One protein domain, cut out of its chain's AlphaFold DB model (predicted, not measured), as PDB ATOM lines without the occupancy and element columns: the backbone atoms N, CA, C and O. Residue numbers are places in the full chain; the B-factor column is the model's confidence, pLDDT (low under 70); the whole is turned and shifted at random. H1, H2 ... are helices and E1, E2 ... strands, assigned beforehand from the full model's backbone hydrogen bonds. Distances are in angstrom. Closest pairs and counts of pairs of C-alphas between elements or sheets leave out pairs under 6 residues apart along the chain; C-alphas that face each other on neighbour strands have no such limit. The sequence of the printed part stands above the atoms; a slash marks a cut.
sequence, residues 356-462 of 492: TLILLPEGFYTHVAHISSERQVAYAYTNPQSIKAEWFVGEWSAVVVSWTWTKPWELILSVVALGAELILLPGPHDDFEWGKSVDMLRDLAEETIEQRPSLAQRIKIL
ATOM      1  N   THR A 356      92.635 118.549 148.459       92.88
ATOM      2  CA  THR A 356      92.864 118.791 147.026       92.88
ATOM      3  C   THR A 356      94.248 118.285 146.629       92.88
ATOM      4  O   THR A 356      95.235 118.678 147.246       92.88
ATOM      5  N   LEU A 357      94.334 117.432 145.612       91.94
ATOM      6  CA  LEU A 357      95.596 117.011 145.006       91.94
ATOM      7  C   LEU A 357      96.017 118.049 143.967       91.94
ATOM      8  O   LEU A 357      95.228 118.381 143.088       91.94
ATOM      9  N   ILE A 358      97.242 118.557 144.040       88.75
ATOM     10  CA  ILE A 358      97.773 119.537 143.088       88.75
ATOM     11  C   ILE A 358      99.012 118.944 142.426       88.75
ATOM     12  O   ILE A 358     100.006 118.656 143.092       88.75
ATOM     13  N   LEU A 359      98.959 118.764 141.111       86.44
ATOM     14  CA  LEU A 359     100.072 118.252 140.321       86.44
ATOM     15  C   LEU A 359     100.761 119.420 139.622       86.44
ATOM     16  O   LEU A 359     100.173 120.083 138.767       86.44
ATOM     17  N   LEU A 360     102.014 119.666 139.995       81.50
ATOM     18  CA  LEU A 360     102.809 120.803 139.544       81.50
ATOM     19  C   LEU A 360     103.998 120.348 138.688       81.50
ATOM     20  O   LEU A 360     104.558 119.280 138.936       81.50
ATOM     21  N   PRO A 361     104.426 121.156 137.708       77.19
ATOM     22  CA  PRO A 361     105.609 120.845 136.921       77.19
ATOM     23  C   PRO A 361     106.897 121.009 137.744       77.19
ATOM     24  O   PRO A 361     106.902 121.602 138.826       77.19
ATOM     25  N   GLU A 362     108.001 120.508 137.192       78.75
ATOM     26  CA  GLU A 362     109.339 120.468 137.801       78.75
ATOM     27  C   GLU A 362     109.776 121.792 138.434       78.75
ATOM     28  O   GLU A 362     110.291 121.808 139.552       78.75
ATOM     29  N   GLY A 363     109.500 122.923 137.776       73.94
ATOM     30  CA  GLY A 363     109.877 124.251 138.271       73.94
ATOM     31  C   GLY A 363     109.339 124.595 139.669       73.94
ATOM     32  O   GLY A 363     109.847 125.507 140.314       73.94
ATOM     33  N   PHE A 364     108.351 123.851 140.178       78.50
ATOM     34  CA  PHE A 364     107.757 124.062 141.496       78.50
ATOM     35  C   PHE A 364     108.330 123.166 142.601       78.50
ATOM     36  O   PHE A 364     107.824 123.236 143.721       78.50
ATOM     37  N   TYR A 365     109.370 122.355 142.358       82.25
ATOM     38  CA  TYR A 365     109.926 121.443 143.377       82.25
ATOM     39  C   TYR A 365     110.239 122.130 144.713       82.25
ATOM     40  O   TYR A 365     109.891 121.611 145.774       82.25
ATOM     41  N   THR A 366     110.832 123.324 144.673       82.00
ATOM     42  CA  THR A 366     111.165 124.126 145.863       82.00
ATOM     43  C   THR A 366     109.938 124.746 146.540       82.00
ATOM     44  O   THR A 366     110.007 125.141 147.701       82.00
ATOM     45  N   HIS A 367     108.799 124.804 145.847       81.19
ATOM     46  CA  HIS A 367     107.559 125.427 146.308       81.19
ATOM     47  C   HIS A 367     106.508 124.423 146.801       81.19
ATOM     48  O   HIS A 367     105.558 124.826 147.473       81.19
ATOM     49  N   VAL A 368     106.683 123.119 146.548       83.69
ATOM     50  CA  VAL A 368     105.742 122.058 146.958       83.69
ATOM     51  C   VAL A 368     105.398 122.122 148.450       83.69
ATOM     52  O   VAL A 368     104.226 122.008 148.819       83.69
ATOM     53  N   ALA A 369     106.399 122.337 149.308       84.12
ATOM     54  CA  ALA A 369     106.205 122.413 150.755       84.12
ATOM     55  C   ALA A 369     105.373 123.635 151.181       84.12
ATOM     56  O   ALA A 369     104.619 123.551 152.143       84.12
ATOM     57  N   HIS A 370     105.478 124.747 150.448       83.69
ATOM     58  CA  HIS A 370     104.721 125.973 150.716       83.69
ATOM     59  C   HIS A 370     103.280 125.903 150.202       83.69
ATOM     60  O   HIS A 370     102.401 126.579 150.731       83.69
ATOM     61  N   ILE A 371     103.038 125.094 149.170       81.69
ATOM     62  CA  ILE A 371     101.704 124.885 148.600       81.69
ATOM     63  C   ILE A 371     100.955 123.801 149.385       81.69
ATOM     64  O   ILE A 371      99.739 123.885 149.543       81.69
ATOM     65  N   SER A 372     101.651 122.795 149.909       87.38
ATOM     66  CA  SER A 372     101.029 121.733 150.702       87.38
ATOM     67  C   SER A 372     100.546 122.253 152.060       87.38
ATOM     68  O   SER A 372     101.245 122.979 152.757       87.38
ATOM     69  N   SER A 373      99.335 121.867 152.455       88.75
ATOM     70  CA  SER A 373      98.718 122.240 153.730       88.75
ATOM     71  C   SER A 373      97.798 121.127 154.240       88.75
ATOM     72  O   SER A 373      97.689 120.051 153.653       88.75
ATOM     73  N   GLU A 374      97.073 121.376 155.331       85.94
ATOM     74  CA  GLU A 374      96.049 120.446 155.814       85.94
ATOM     75  C   GLU A 374      94.947 120.189 154.764       85.94
ATOM     76  O   GLU A 374      94.382 119.098 154.712       85.94
ATOM     77  N   ARG A 375      94.664 121.170 153.894       86.00
ATOM     78  CA  ARG A 375      93.549 121.131 152.931       86.00
ATOM     79  C   ARG A 375      93.942 120.701 151.522       86.00
ATOM     80  O   ARG A 375      93.052 120.385 150.732       86.00
ATOM     81  N   GLN A 376      95.232 120.703 151.198       90.69
ATOM     82  CA  GLN A 376      95.729 120.366 149.866       90.69
ATOM     83  C   GLN A 376      97.121 119.745 149.929       90.69
ATOM     84  O   GLN A 376      97.923 120.097 150.788       90.69
ATOM     85  N   VAL A 377      97.416 118.839 149.007       90.94
ATOM     86  CA  VAL A 377      98.717 118.184 148.878       90.94
ATOM     87  C   VAL A 377      99.235 118.474 147.484       90.94
ATOM     88  O   VAL A 377      98.539 118.210 146.507       90.94
ATOM     89  N   ALA A 378     100.441 119.028 147.395       88.62
ATOM     90  CA  ALA A 378     101.093 119.270 146.122       88.62
ATOM     91  C   ALA A 378     102.172 118.216 145.864       88.62
ATOM     92  O   ALA A 378     102.909 117.837 146.772       88.62
ATOM     93  N   TYR A 379     102.299 117.788 144.612       89.44
ATOM     94  CA  TYR A 379     103.439 117.015 144.133       89.44
ATOM     95  C   TYR A 379     104.005 117.681 142.891       89.44
ATOM     96  O   TYR A 379     103.254 118.076 142.000       89.44
ATOM     97  N   ALA A 380     105.330 117.785 142.834       84.31
ATOM     98  CA  ALA A 380     106.038 118.182 141.630       84.31
ATOM     99  C   ALA A 380     106.574 116.945 140.902       84.31
ATOM    100  O   ALA A 380     107.050 115.992 141.531       84.31
ATOM    101  N   TYR A 381     106.492 116.962 139.578       81.69
ATOM    102  CA  TYR A 381     106.961 115.891 138.702       81.69
ATOM    103  C   TYR A 381     107.936 116.451 137.658       81.69
ATOM    104  O   TYR A 381     107.776 117.577 137.191       81.69
ATOM    105  N   THR A 382     108.928 115.654 137.262       75.75
ATOM    106  CA  THR A 382     109.873 115.999 136.184       75.75
ATOM    107  C   THR A 382     109.296 115.666 134.817       75.75
ATOM    108  O   THR A 382     109.349 116.447 133.877       75.75
ATOM    109  N   ASN A 383     108.688 114.488 134.705       73.88
ATOM    110  CA  ASN A 383     108.041 114.027 133.484       73.88
ATOM    111  C   ASN A 383     106.762 113.241 133.806       73.88
ATOM    112  O   ASN A 383     106.589 112.787 134.943       73.88
ATOM    113  N   PRO A 384     105.882 112.999 132.821       69.56
ATOM    114  CA  PRO A 384     104.640 112.287 133.083       69.56
ATOM    115  C   PRO A 384     104.788 110.876 133.656       69.56
ATOM    116  O   PRO A 384     103.912 110.401 134.373       69.56
ATOM    117  N   GLN A 385     105.902 110.201 133.379       74.94
ATOM    118  CA  GLN A 385     106.173 108.854 133.890       74.94
ATOM    119  C   GLN A 385     106.614 108.858 135.359       74.94
ATOM    120  O   GLN A 385     106.532 107.827 136.020       74.94
ATOM    121  N   SER A 386     107.062 110.005 135.872       81.69
ATOM    122  CA  SER A 386     107.449 110.182 137.273       81.69
ATOM    123  C   SER A 386     106.253 110.337 138.215       81.69
ATOM    124  O   SER A 386     106.433 110.264 139.431       81.69
ATOM    125  N   ILE A 387     105.038 110.502 137.675       83.81
ATOM    126  CA  ILE A 387     103.818 110.461 138.475       83.81
ATOM    127  C   ILE A 387     103.596 109.053 139.007       83.81
ATOM    128  O   ILE A 387     103.554 108.071 138.264       83.81
ATOM    129  N   LYS A 388     103.399 108.974 140.319       87.25
ATOM    130  CA  LYS A 388     103.263 107.712 141.029       87.25
ATOM    131  C   LYS A 388     101.811 107.454 141.404       87.25
ATOM    132  O   LYS A 388     101.125 108.341 141.904       87.25
ATOM    133  N   ALA A 389     101.372 106.208 141.244       88.00
ATOM    134  CA  ALA A 389     100.034 105.778 141.653       88.00
ATOM    135  C   ALA A 389      99.770 106.013 143.153       88.00
ATOM    136  O   ALA A 389      98.643 106.307 143.538       88.00
ATOM    137  N   GLU A 390     100.814 105.960 143.990       90.69
ATOM    138  CA  GLU A 390     100.733 106.228 145.433       90.69
ATOM    139  C   GLU A 390     100.207 107.636 145.766       90.69
ATOM    140  O   GLU A 390      99.581 107.817 146.806       90.69
ATOM    141  N   TRP A 391     100.379 108.616 144.869       90.31
ATOM    142  CA  TRP A 391      99.872 109.982 145.055       90.31
ATOM    143  C   TRP A 391      98.353 110.085 144.911       90.31
ATOM    144  O   TRP A 391      97.770 111.072 145.344       90.31
ATOM    145  N   PHE A 392      97.717 109.081 144.308       89.38
ATOM    146  CA  PHE A 392      96.270 109.023 144.097       89.38
ATOM    147  C   PHE A 392      95.570 108.124 145.118       89.38
ATOM    148  O   PHE A 392      94.345 108.036 145.111       89.38
ATOM    149  N   VAL A 393      96.319 107.470 146.013       86.88
ATOM    150  CA  VAL A 393      95.745 106.597 147.041       86.88
ATOM    151  C   VAL A 393      94.977 107.433 148.061       86.88
ATOM    152  O   VAL A 393      95.519 108.357 148.663       86.88
ATOM    153  N   GLY A 394      93.717 107.066 148.281       85.25
ATOM    154  CA  GLY A 394      92.818 107.735 149.214       85.25
ATOM    155  C   GLY A 394      91.721 108.526 148.510       85.25
ATOM    156  O   GLY A 394      91.465 108.359 147.320       85.25
ATOM    157  N   GLU A 395      91.042 109.369 149.281       90.31
ATOM    158  CA  GLU A 395      89.926 110.171 148.794       90.31
ATOM    159  C   GLU A 395      90.340 111.623 148.595       90.31
ATOM    160  O   GLU A 395      90.936 112.250 149.476       90.31
ATOM    161  N   TRP A 396      89.942 112.175 147.454       92.50
ATOM    162  CA  TRP A 396      90.301 113.526 147.054       92.50
ATOM    163  C   TRP A 396      89.058 114.375 146.851       92.50
ATOM    164  O   TRP A 396      88.022 113.920 146.377       92.50
ATOM    165  N   SER A 397      89.178 115.643 147.221       91.75
ATOM    166  CA  SER A 397      88.158 116.650 146.979       91.75
ATOM    167  C   SER A 397      88.162 117.070 145.515       91.75
ATOM    168  O   SER A 397      87.111 117.129 144.882       91.75
ATOM    169  N   ALA A 398      89.357 117.344 144.999       91.62
ATOM    170  CA  ALA A 398      89.619 117.684 143.614       91.62
ATOM    171  C   ALA A 398      91.066 117.325 143.260       91.62
ATOM    172  O   ALA A 398      91.919 117.221 144.146       91.62
ATOM    173  N   VAL A 399      91.334 117.180 141.970       90.00
ATOM    174  CA  VAL A 399      92.658 117.051 141.370       90.00
ATOM    175  C   VAL A 399      92.880 118.249 140.462       90.00
ATOM    176  O   VAL A 399      92.089 118.497 139.556       90.00
ATOM    177  N   VAL A 400      93.952 118.992 140.703       85.75
ATOM    178  CA  VAL A 400      94.345 120.161 139.918       85.75
ATOM    179  C   VAL A 400      95.536 119.786 139.047       85.75
ATOM    180  O   VAL A 400      96.552 119.313 139.562       85.75
ATOM    181  N   VAL A 401      95.415 120.001 137.738       81.88
ATOM    182  CA  VAL A 401      96.434 119.631 136.742       81.88
ATOM    183  C   VAL A 401      96.723 120.812 135.827       81.88
ATOM    184  O   VAL A 401      95.796 121.513 135.426       81.88
ATOM    185  N   SER A 402      97.999 121.016 135.485       68.19
ATOM    186  CA  SER A 402      98.439 122.161 134.677       68.19
ATOM    187  C   SER A 402      99.074 121.851 133.309       68.19
ATOM    188  O   SER A 402      99.431 122.785 132.593       68.19
ATOM    189  N   TRP A 403      99.225 120.579 132.905       67.88
ATOM    190  CA  TRP A 403      99.907 120.221 131.641       67.88
ATOM    191  C   TRP A 403      99.305 118.982 130.938       67.88
ATOM    192  O   TRP A 403      98.289 118.513 131.429       67.88
ATOM    193  N   THR A 404      99.881 118.441 129.839       56.75
ATOM    194  CA  THR A 404      99.334 117.383 128.909       56.75
ATOM    195  C   THR A 404      99.704 115.903 129.156       56.75
ATOM    196  O   THR A 404     100.875 115.623 129.417       56.75
ATOM    197  N   TRP A 405      98.753 114.939 129.042       65.56
ATOM    198  CA  TRP A 405      98.947 113.552 129.548       65.56
ATOM    199  C   TRP A 405      98.017 112.478 128.954       65.56
ATOM    200  O   TRP A 405      96.813 112.656 128.980       65.56
ATOM    201  N   THR A 406      98.533 111.298 128.580       57.91
ATOM    202  CA  THR A 406      97.711 110.092 128.293       57.91
ATOM    203  C   THR A 406      97.819 109.012 129.376       57.91
ATOM    204  O   THR A 406      96.808 108.470 129.805       57.91
ATOM    205  N   LYS A 407      99.022 108.706 129.886       64.94
ATOM    206  CA  LYS A 407      99.226 107.576 130.822       64.94
ATOM    207  C   LYS A 407      98.720 107.850 132.252       64.94
ATOM    208  O   LYS A 407      98.039 107.001 132.813       64.94
ATOM    209  N   PRO A 408      98.977 109.025 132.859       77.44
ATOM    210  CA  PRO A 408      98.417 109.347 134.179       77.44
ATOM    211  C   PRO A 408      96.964 109.828 134.139       77.44
ATOM    212  O   PRO A 408      96.357 109.986 135.196       77.44
ATOM    213  N   TRP A 409      96.389 110.011 132.943       84.88
ATOM    214  CA  TRP A 409      94.969 110.328 132.780       84.88
ATOM    215  C   TRP A 409      94.087 109.236 133.389       84.88
ATOM    216  O   TRP A 409      93.131 109.546 134.086       84.88
ATOM    217  N   GLU A 410      94.465 107.962 133.246       85.69
ATOM    218  CA  GLU A 410      93.764 106.842 133.887       85.69
ATOM    219  C   GLU A 410      93.769 106.945 135.421       85.69
ATOM    220  O   GLU A 410      92.744 106.710 136.059       85.69
ATOM    221  N   LEU A 411      94.895 107.347 136.025       88.00
ATOM    222  CA  LEU A 411      94.995 107.544 137.476       88.00
ATOM    223  C   LEU A 411      94.107 108.704 137.935       88.00
ATOM    224  O   LEU A 411      93.370 108.564 138.912       88.00
ATOM    225  N   ILE A 412      94.122 109.815 137.197       89.19
ATOM    226  CA  ILE A 412      93.265 110.976 137.457       89.19
ATOM    227  C   ILE A 412      91.788 110.579 137.342       89.19
ATOM    228  O   ILE A 412      91.005 110.821 138.258       89.19
ATOM    229  N   LEU A 413      91.398 109.903 136.262       88.88
ATOM    230  CA  LEU A 413      90.023 109.446 136.077       88.88
ATOM    231  C   LEU A 413      89.609 108.409 137.123       88.88
ATOM    232  O   LEU A 413      88.444 108.375 137.506       88.88
ATOM    233  N   SER A 414      90.542 107.605 137.644       88.31
ATOM    234  CA  SER A 414      90.241 106.642 138.707       88.31
ATOM    235  C   SER A 414      89.810 107.318 140.011       88.31
ATOM    236  O   SER A 414      88.915 106.805 140.682       88.31
ATOM    237  N   VAL A 415      90.382 108.482 140.345       89.94
ATOM    238  CA  VAL A 415      89.963 109.263 141.520       89.94
ATOM    239  C   VAL A 415      88.733 110.122 141.234       89.94
ATOM    240  O   VAL A 415      87.897 110.289 142.121       89.94
ATOM    241  N   VAL A 416      88.547 110.588 139.993       89.88
ATOM    242  CA  VAL A 416      87.287 111.226 139.558       89.88
ATOM    243  C   VAL A 416      86.121 110.240 139.659       89.88
ATOM    244  O   VAL A 416      85.060 110.588 140.171       89.88
ATOM    245  N   ALA A 417      86.334 108.976 139.284       86.62
ATOM    246  CA  ALA A 417      85.344 107.909 139.427       86.62
ATOM    247  C   ALA A 417      84.992 107.593 140.895       86.62
ATOM    248  O   ALA A 417      83.937 107.012 141.148       86.62
ATOM    249  N   LEU A 418      85.845 107.993 141.850       87.69
ATOM    250  CA  LEU A 418      85.590 107.939 143.295       87.69
ATOM    251  C   LEU A 418      84.989 109.247 143.855       87.69
ATOM    252  O   LEU A 418      84.837 109.375 145.069       87.69
ATOM    253  N   GLY A 419      84.634 110.202 142.984       87.31
ATOM    254  CA  GLY A 419      83.875 111.412 143.317       87.31
ATOM    255  C   GLY A 419      84.655 112.726 143.352       87.31
ATOM    256  O   GLY A 419      84.045 113.772 143.617       87.31
ATOM    257  N   ALA A 420      85.964 112.701 143.082       91.38
ATOM    258  CA  ALA A 420      86.786 113.909 143.007       91.38
ATOM    259  C   ALA A 420      86.437 114.763 141.774       91.38
ATOM    260  O   ALA A 420      86.061 114.241 140.725       91.38
ATOM    261  N   GLU A 421      86.601 116.081 141.878       91.69
ATOM    262  CA  GLU A 421      86.588 116.954 140.697       91.69
ATOM    263  C   GLU A 421      87.943 116.979 139.992       91.69
ATOM    264  O   GLU A 421      88.982 116.806 140.625       91.69
ATOM    265  N   LEU A 422      87.946 117.244 138.691       91.56
ATOM    266  CA  LEU A 422      89.150 117.515 137.917       91.56
ATOM    267  C   LEU A 422      89.150 118.983 137.499       91.56
ATOM    268  O   LEU A 422      88.249 119.428 136.798       91.56
ATOM    269  N   ILE A 423      90.173 119.726 137.905       89.69
ATOM    270  CA  ILE A 423      90.342 121.142 137.586       89.69
ATOM    271  C   ILE A 423      91.590 121.288 136.720       89.69
ATOM    272  O   ILE A 423      92.702 120.981 137.150       89.69
ATOM    273  N   LEU A 424      91.404 121.770 135.495       85.19
ATOM    274  CA  LEU A 424      92.481 121.979 134.534       85.19
ATOM    275  C   LEU A 424      92.839 123.458 134.494       85.19
ATOM    276  O   LEU A 424      92.004 124.291 134.140       85.19
ATOM    277  N   LEU A 425      94.078 123.772 134.855       79.81
ATOM    278  CA  LEU A 425      94.646 125.117 134.827       79.81
ATOM    279  C   LEU A 425      95.710 125.207 133.732       79.81
ATOM    280  O   LEU A 425      96.307 124.194 133.378       79.81
ATOM    281  N   PRO A 426      95.985 126.390 133.170       71.88
ATOM    282  CA  PRO A 426      97.151 126.529 132.316       71.88
ATOM    283  C   PRO A 426      98.432 126.447 133.150       71.88
ATOM    284  O   PRO A 426      98.515 127.002 134.248       71.88
ATOM    285  N   GLY A 427      99.452 125.790 132.602       66.38
ATOM    286  CA  GLY A 427     100.827 125.925 133.076       66.38
ATOM    287  C   GLY A 427     101.389 127.336 132.832       66.38
ATOM    288  O   GLY A 427     100.735 128.158 132.181       66.38
ATOM    289  N   PRO A 428     102.595 127.639 133.339       63.78
ATOM    290  CA  PRO A 428     103.273 128.908 133.067       63.78
ATOM    291  C   PRO A 428     103.467 129.126 131.558       63.78
ATOM    292  O   PRO A 428     103.761 128.189 130.828       63.78
ATOM    293  N   HIS A 429     103.269 130.362 131.086       64.25
ATOM    294  CA  HIS A 429     103.433 130.743 129.677       64.25
ATOM    295  C   HIS A 429     104.905 131.095 129.384       64.25
ATOM    296  O   HIS A 429     105.240 132.248 129.103       64.25
ATOM    297  N   ASP A 430     105.803 130.125 129.507       57.47
ATOM    298  CA  ASP A 430     107.244 130.285 129.265       57.47
ATOM    299  C   ASP A 430     107.744 129.546 128.010       57.47
ATOM    300  O   ASP A 430     108.738 129.972 127.422       57.47
ATOM    301  N   ASP A 431     107.012 128.536 127.529       58.09
ATOM    302  CA  ASP A 431     107.426 127.708 126.390       58.09
ATOM    303  C   ASP A 431     106.779 128.065 125.039       58.09
ATOM    304  O   ASP A 431     105.590 128.374 124.928       58.09
ATOM    305  N   PHE A 432     107.554 127.905 123.956       57.28
ATOM    306  CA  PHE A 432     107.090 128.062 122.565       57.28
ATOM    307  C   PHE A 432     105.946 127.095 122.204       57.28
ATOM    308  O   PHE A 432     105.129 127.376 121.326       57.28
ATOM    309  N   GLU A 433     105.871 125.956 122.895       65.69
ATOM    310  CA  GLU A 433     104.842 124.933 122.695       65.69
ATOM    311  C   GLU A 433     103.664 125.044 123.671       65.69
ATOM    312  O   GLU A 433     102.710 124.276 123.545       65.69
ATOM    313  N   TRP A 434     103.668 126.027 124.581       70.44
ATOM    314  CA  TRP A 434     102.637 126.196 125.612       70.44
ATOM    315  C   TRP A 434     101.218 126.159 125.040       70.44
ATOM    316  O   TRP A 434     100.370 125.410 125.520       70.44
ATOM    317  N   GLY A 435     100.970 126.896 123.952       69.62
ATOM    318  CA  GLY A 435      99.655 126.928 123.309       69.62
ATOM    319  C   GLY A 435      99.219 125.563 122.770       69.62
ATOM    320  O   GLY A 435      98.055 125.200 122.907       69.62
ATOM    321  N   LYS A 436     100.152 124.772 122.220       73.25
ATOM    322  CA  LYS A 436      99.858 123.405 121.761       73.25
ATOM    323  C   LYS A 436      99.526 122.500 122.942       73.25
ATOM    324  O   LYS A 436      98.584 121.725 122.858       73.25
ATOM    325  N   SER A 437     100.269 122.608 124.043       72.12
ATOM    326  CA  SER A 437     100.011 121.808 125.240       72.12
ATOM    327  C   SER A 437      98.659 122.145 125.878       72.12
ATOM    328  O   SER A 437      97.904 121.250 126.246       72.12
ATOM    329  N   VAL A 438      98.317 123.429 125.984       75.56
ATOM    330  CA  VAL A 438      97.010 123.854 126.504       75.56
ATOM    331  C   VAL A 438      95.870 123.335 125.624       75.56
ATOM    332  O   VAL A 438      94.893 122.812 126.158       75.56
ATOM    333  N   ASP A 439      96.005 123.423 124.298       77.38
ATOM    334  CA  ASP A 439      95.004 122.892 123.367       77.38
ATOM    335  C   ASP A 439      94.872 121.368 123.492       77.38
ATOM    336  O   ASP A 439      93.770 120.872 123.668       77.38
ATOM    337  N   MET A 440      95.978 120.619 123.526       79.81
ATOM    338  CA  MET A 440      95.934 119.158 123.675       79.81
ATOM    339  C   MET A 440      95.270 118.707 124.984       79.81
ATOM    340  O   MET A 440      94.550 117.710 125.004       79.81
ATOM    341  N   LEU A 441      95.523 119.409 126.094       79.06
ATOM    342  CA  LEU A 441      94.885 119.100 127.376       79.06
ATOM    343  C   LEU A 441      93.384 119.412 127.342       79.06
ATOM    344  O   LEU A 441      92.591 118.666 127.918       79.06
ATOM    345  N   ARG A 442      93.000 120.503 126.671       84.12
ATOM    346  CA  ARG A 442      91.597 120.835 126.427       84.12
ATOM    347  C   ARG A 442      90.930 119.756 125.583       84.12
ATOM    348  O   ARG A 442      89.903 119.253 126.014       84.12
ATOM    349  N   ASP A 443      91.526 119.390 124.454       85.44
ATOM    350  CA  ASP A 443      90.984 118.395 123.528       85.44
ATOM    351  C   ASP A 443      90.763 117.060 124.245       85.44
ATOM    352  O   ASP A 443      89.686 116.485 124.157       85.44
ATOM    353  N   LEU A 444      91.730 116.612 125.053       84.75
ATOM    354  CA  LEU A 444      91.591 115.390 125.846       84.75
ATOM    355  C   LEU A 444      90.438 115.467 126.859       84.75
ATOM    356  O   LEU A 444      89.713 114.491 127.073       84.75
ATOM    357  N   ALA A 445      90.277 116.615 127.517       85.62
ATOM    358  CA  ALA A 445      89.210 116.831 128.483       85.62
ATOM    359  C   ALA A 445      87.835 116.895 127.807       85.62
ATOM    360  O   ALA A 445      86.891 116.271 128.288       85.62
ATOM    361  N   GLU A 446      87.731 117.612 126.689       86.69
ATOM    362  CA  GLU A 446      86.515 117.730 125.885       86.69
ATOM    363  C   GLU A 446      86.135 116.376 125.270       86.69
ATOM    364  O   GLU A 446      84.983 115.973 125.399       86.69
ATOM    365  N   GLU A 447      87.095 115.610 124.745       86.75
ATOM    366  CA  GLU A 447      86.879 114.242 124.254       86.75
ATOM    367  C   GLU A 447      86.419 113.307 125.383       86.75
ATOM    368  O   GLU A 447      85.480 112.529 125.209       86.75
ATOM    369  N   THR A 448      87.018 113.405 126.575       87.44
ATOM    370  CA  THR A 448      86.584 112.614 127.738       87.44
ATOM    371  C   THR A 448      85.136 112.942 128.122       87.44
ATOM    372  O   THR A 448      84.365 112.037 128.446       87.44
ATOM    373  N   ILE A 449      84.752 114.221 128.074       86.44
ATOM    374  CA  ILE A 449      83.379 114.667 128.338       86.44
ATOM    375  C   ILE A 449      82.431 114.212 127.224       86.44
ATOM    376  O   ILE A 449      81.318 113.790 127.516       86.44
ATOM    377  N   GLU A 450      82.844 114.254 125.962       84.12
ATOM    378  CA  GLU A 450      82.022 113.802 124.837       84.12
ATOM    379  C   GLU A 450      81.765 112.290 124.901       84.12
ATOM    380  O   GLU A 450      80.632 111.836 124.737       84.12
ATOM    381  N   GLN A 451      82.793 111.505 125.237       83.81
ATOM    382  CA  GLN A 451      82.671 110.061 125.445       83.81
ATOM    383  C   GLN A 451      81.882 109.713 126.717       83.81
ATOM    384  O   GLN A 451      81.192 108.691 126.759       83.81
ATOM    385  N   ARG A 452      81.971 110.546 127.764       83.00
ATOM    386  CA  ARG A 452      81.210 110.412 129.014       83.00
ATOM    387  C   ARG A 452      80.600 111.746 129.462       83.00
ATOM    388  O   ARG A 452      81.141 112.399 130.360       83.00
ATOM    389  N   PRO A 453      79.403 112.092 128.947       84.06
ATOM    390  CA  PRO A 453      78.734 113.355 129.268       84.06
ATOM    391  C   PRO A 453      78.453 113.559 130.761       84.06
ATOM    392  O   PRO A 453      78.430 114.694 131.233       84.06
ATOM    393  N   SER A 454      78.318 112.474 131.534       82.00
ATOM    394  CA  SER A 454      78.146 112.546 132.991       82.00
ATOM    395  C   SER A 454      79.301 113.239 133.717       82.00
ATOM    396  O   SER A 454      79.106 113.804 134.790       82.00
ATOM    397  N   LEU A 455      80.504 113.249 133.133       85.31
ATOM    398  CA  LEU A 455      81.677 113.898 133.717       85.31
ATOM    399  C   LEU A 455      81.739 115.405 133.439       85.31
ATOM    400  O   LEU A 455      82.570 116.083 134.044       85.31
ATOM    401  N   ALA A 456      80.858 115.956 132.595       84.44
ATOM    402  CA  ALA A 456      80.874 117.371 132.205       84.44
ATOM    403  C   ALA A 456      80.851 118.325 133.407       84.44
ATOM    404  O   ALA A 456      81.511 119.361 133.416       84.44
ATOM    405  N   GLN A 457      80.110 117.969 134.457       81.19
ATOM    406  CA  GLN A 457      80.039 118.786 135.666       81.19
ATOM    407  C   GLN A 457      81.264 118.633 136.575       81.19
ATOM    408  O   GLN A 457      81.494 119.506 137.414       81.19
ATOM    409  N   ARG A 458      82.053 117.564 136.413       84.81
ATOM    410  CA  ARG A 458      83.222 117.239 137.248       84.81
ATOM    411  C   ARG A 458      84.544 117.677 136.655       84.81
ATOM    412  O   ARG A 458      85.494 117.862 137.407       84.81
ATOM    413  N   ILE A 459      84.603 117.845 135.341       88.94
ATOM    414  CA  ILE A 459      85.796 118.299 134.638       88.94
ATOM    415  C   ILE A 459      85.655 119.802 134.380       88.94
ATOM    416  O   ILE A 459      84.921 120.243 133.498       88.94
ATOM    417  N   LYS A 460      86.348 120.610 135.184       87.31
ATOM    418  CA  LYS A 460      86.411 122.067 135.049       87.31
ATOM    419  C   LYS A 460      87.594 122.446 134.165       87.31
ATOM    420  O   LYS A 460      88.748 122.369 134.582       87.31
ATOM    421  N   ILE A 461      87.299 122.885 132.946       84.38
ATOM    422  CA  ILE A 461      88.306 123.337 131.983       84.38
ATOM    423  C   ILE A 461      88.500 124.851 132.142       84.38
ATOM    424  O   ILE A 461      87.742 125.633 131.572       84.38
ATOM    425  N   LEU A 462      89.516 125.274 132.899       81.12
ATOM    426  CA  LEU A 462      89.859 126.694 133.113       81.12
ATOM    427  C   LEU A 462      91.048 127.140 132.253       81.12
ATOM    428  O   LEU A 462      91.776 128.077 132.578       81.12
TER     429      LEU A 462
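Overview. This is residues 356 to 462 of the 492 residues of an uncharacterized protein of Haemonchus placei (UniProt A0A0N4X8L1). One twisted sheet of five parallel strands, in the order E2 E1 E3 E4 E5, has H3 and the long H4 over one face, H4 slanting over edge strand E5. Short H1 is on the opposite face, and short H2 grazes the sheet and touches H3. The printed part has 107 residues, with four named helices and five named strands in the order E1 H1 E2 H2 E3 H3 E4 H4 E5, class mixed. It is compact, with a radius of gyration of the C-alphas of 13.3 A and spans of 38 by 36 by 22 A.

Along the chain. Find C-alpha 356 at (92.864, 118.791, 147.026), where E1, residues 356 to 361, begins its 16.4 A. Then read E2, 376 to 381, 16.5 A; E3, 396 to 401, 13.5 A; E4, 421 to 424, 9.9 A; and E5, 459 to 461, 6.2 A, ending at (88.306, 123.337, 131.983). H4, 434 to 451, runs 25.7 A; H3, 409 to 416, 10.3 A; H1, 368 to 371, 5.2 A; H2, 389 to 392, 5.5 A.

Arrangement. Within hydrogen-bond range are N 358 and O 377 (E1, E2), 2.8 A, N 357 and O 398 (E1, E3), 2.8 A, N 399 and O 421 (E3, E4), 2.7 A, and N 460 and O 422 (E4, E5), 2.8 A. H3 runs along the strands over E3 and E4; its closest C-alphas to E3 are Val 415 and Trp 396, 7.0 A. On the same face, apart from H3, H4 is slantwise to E5, 33 degrees on the local plane; Arg 442 and Ile 461 have the closest C-alphas, 6.9 A. H1 comes closest to E2 at the C-alphas of Val 368 and Ala 378, 5.5 A. H2 touches H3, closest at the C-alphas of Ala 389 and Leu 411, 6.8 A. E1 H1 E2, E3 H3 E4 and E4 H4 E5 are strand-helix-strand units, parallel neighbour strands with a helix between, and E2 H2 E3 is a split one, with E1 between its strands; each crossover is right-handed. Every O i to N i+4 pair is within hydrogen-bond range in H3 and H4; H1 and H2 are too short for one.

Size, cuts and confidence. The C-alphas farthest apart are those of Thr 366 and Pro 453, 38.0 A. The printed part has no cut and no long link. Mean pLDDT of the printed part is 81.7; residues 384, 402 to 407, 427 to 433 and 435 are under 70.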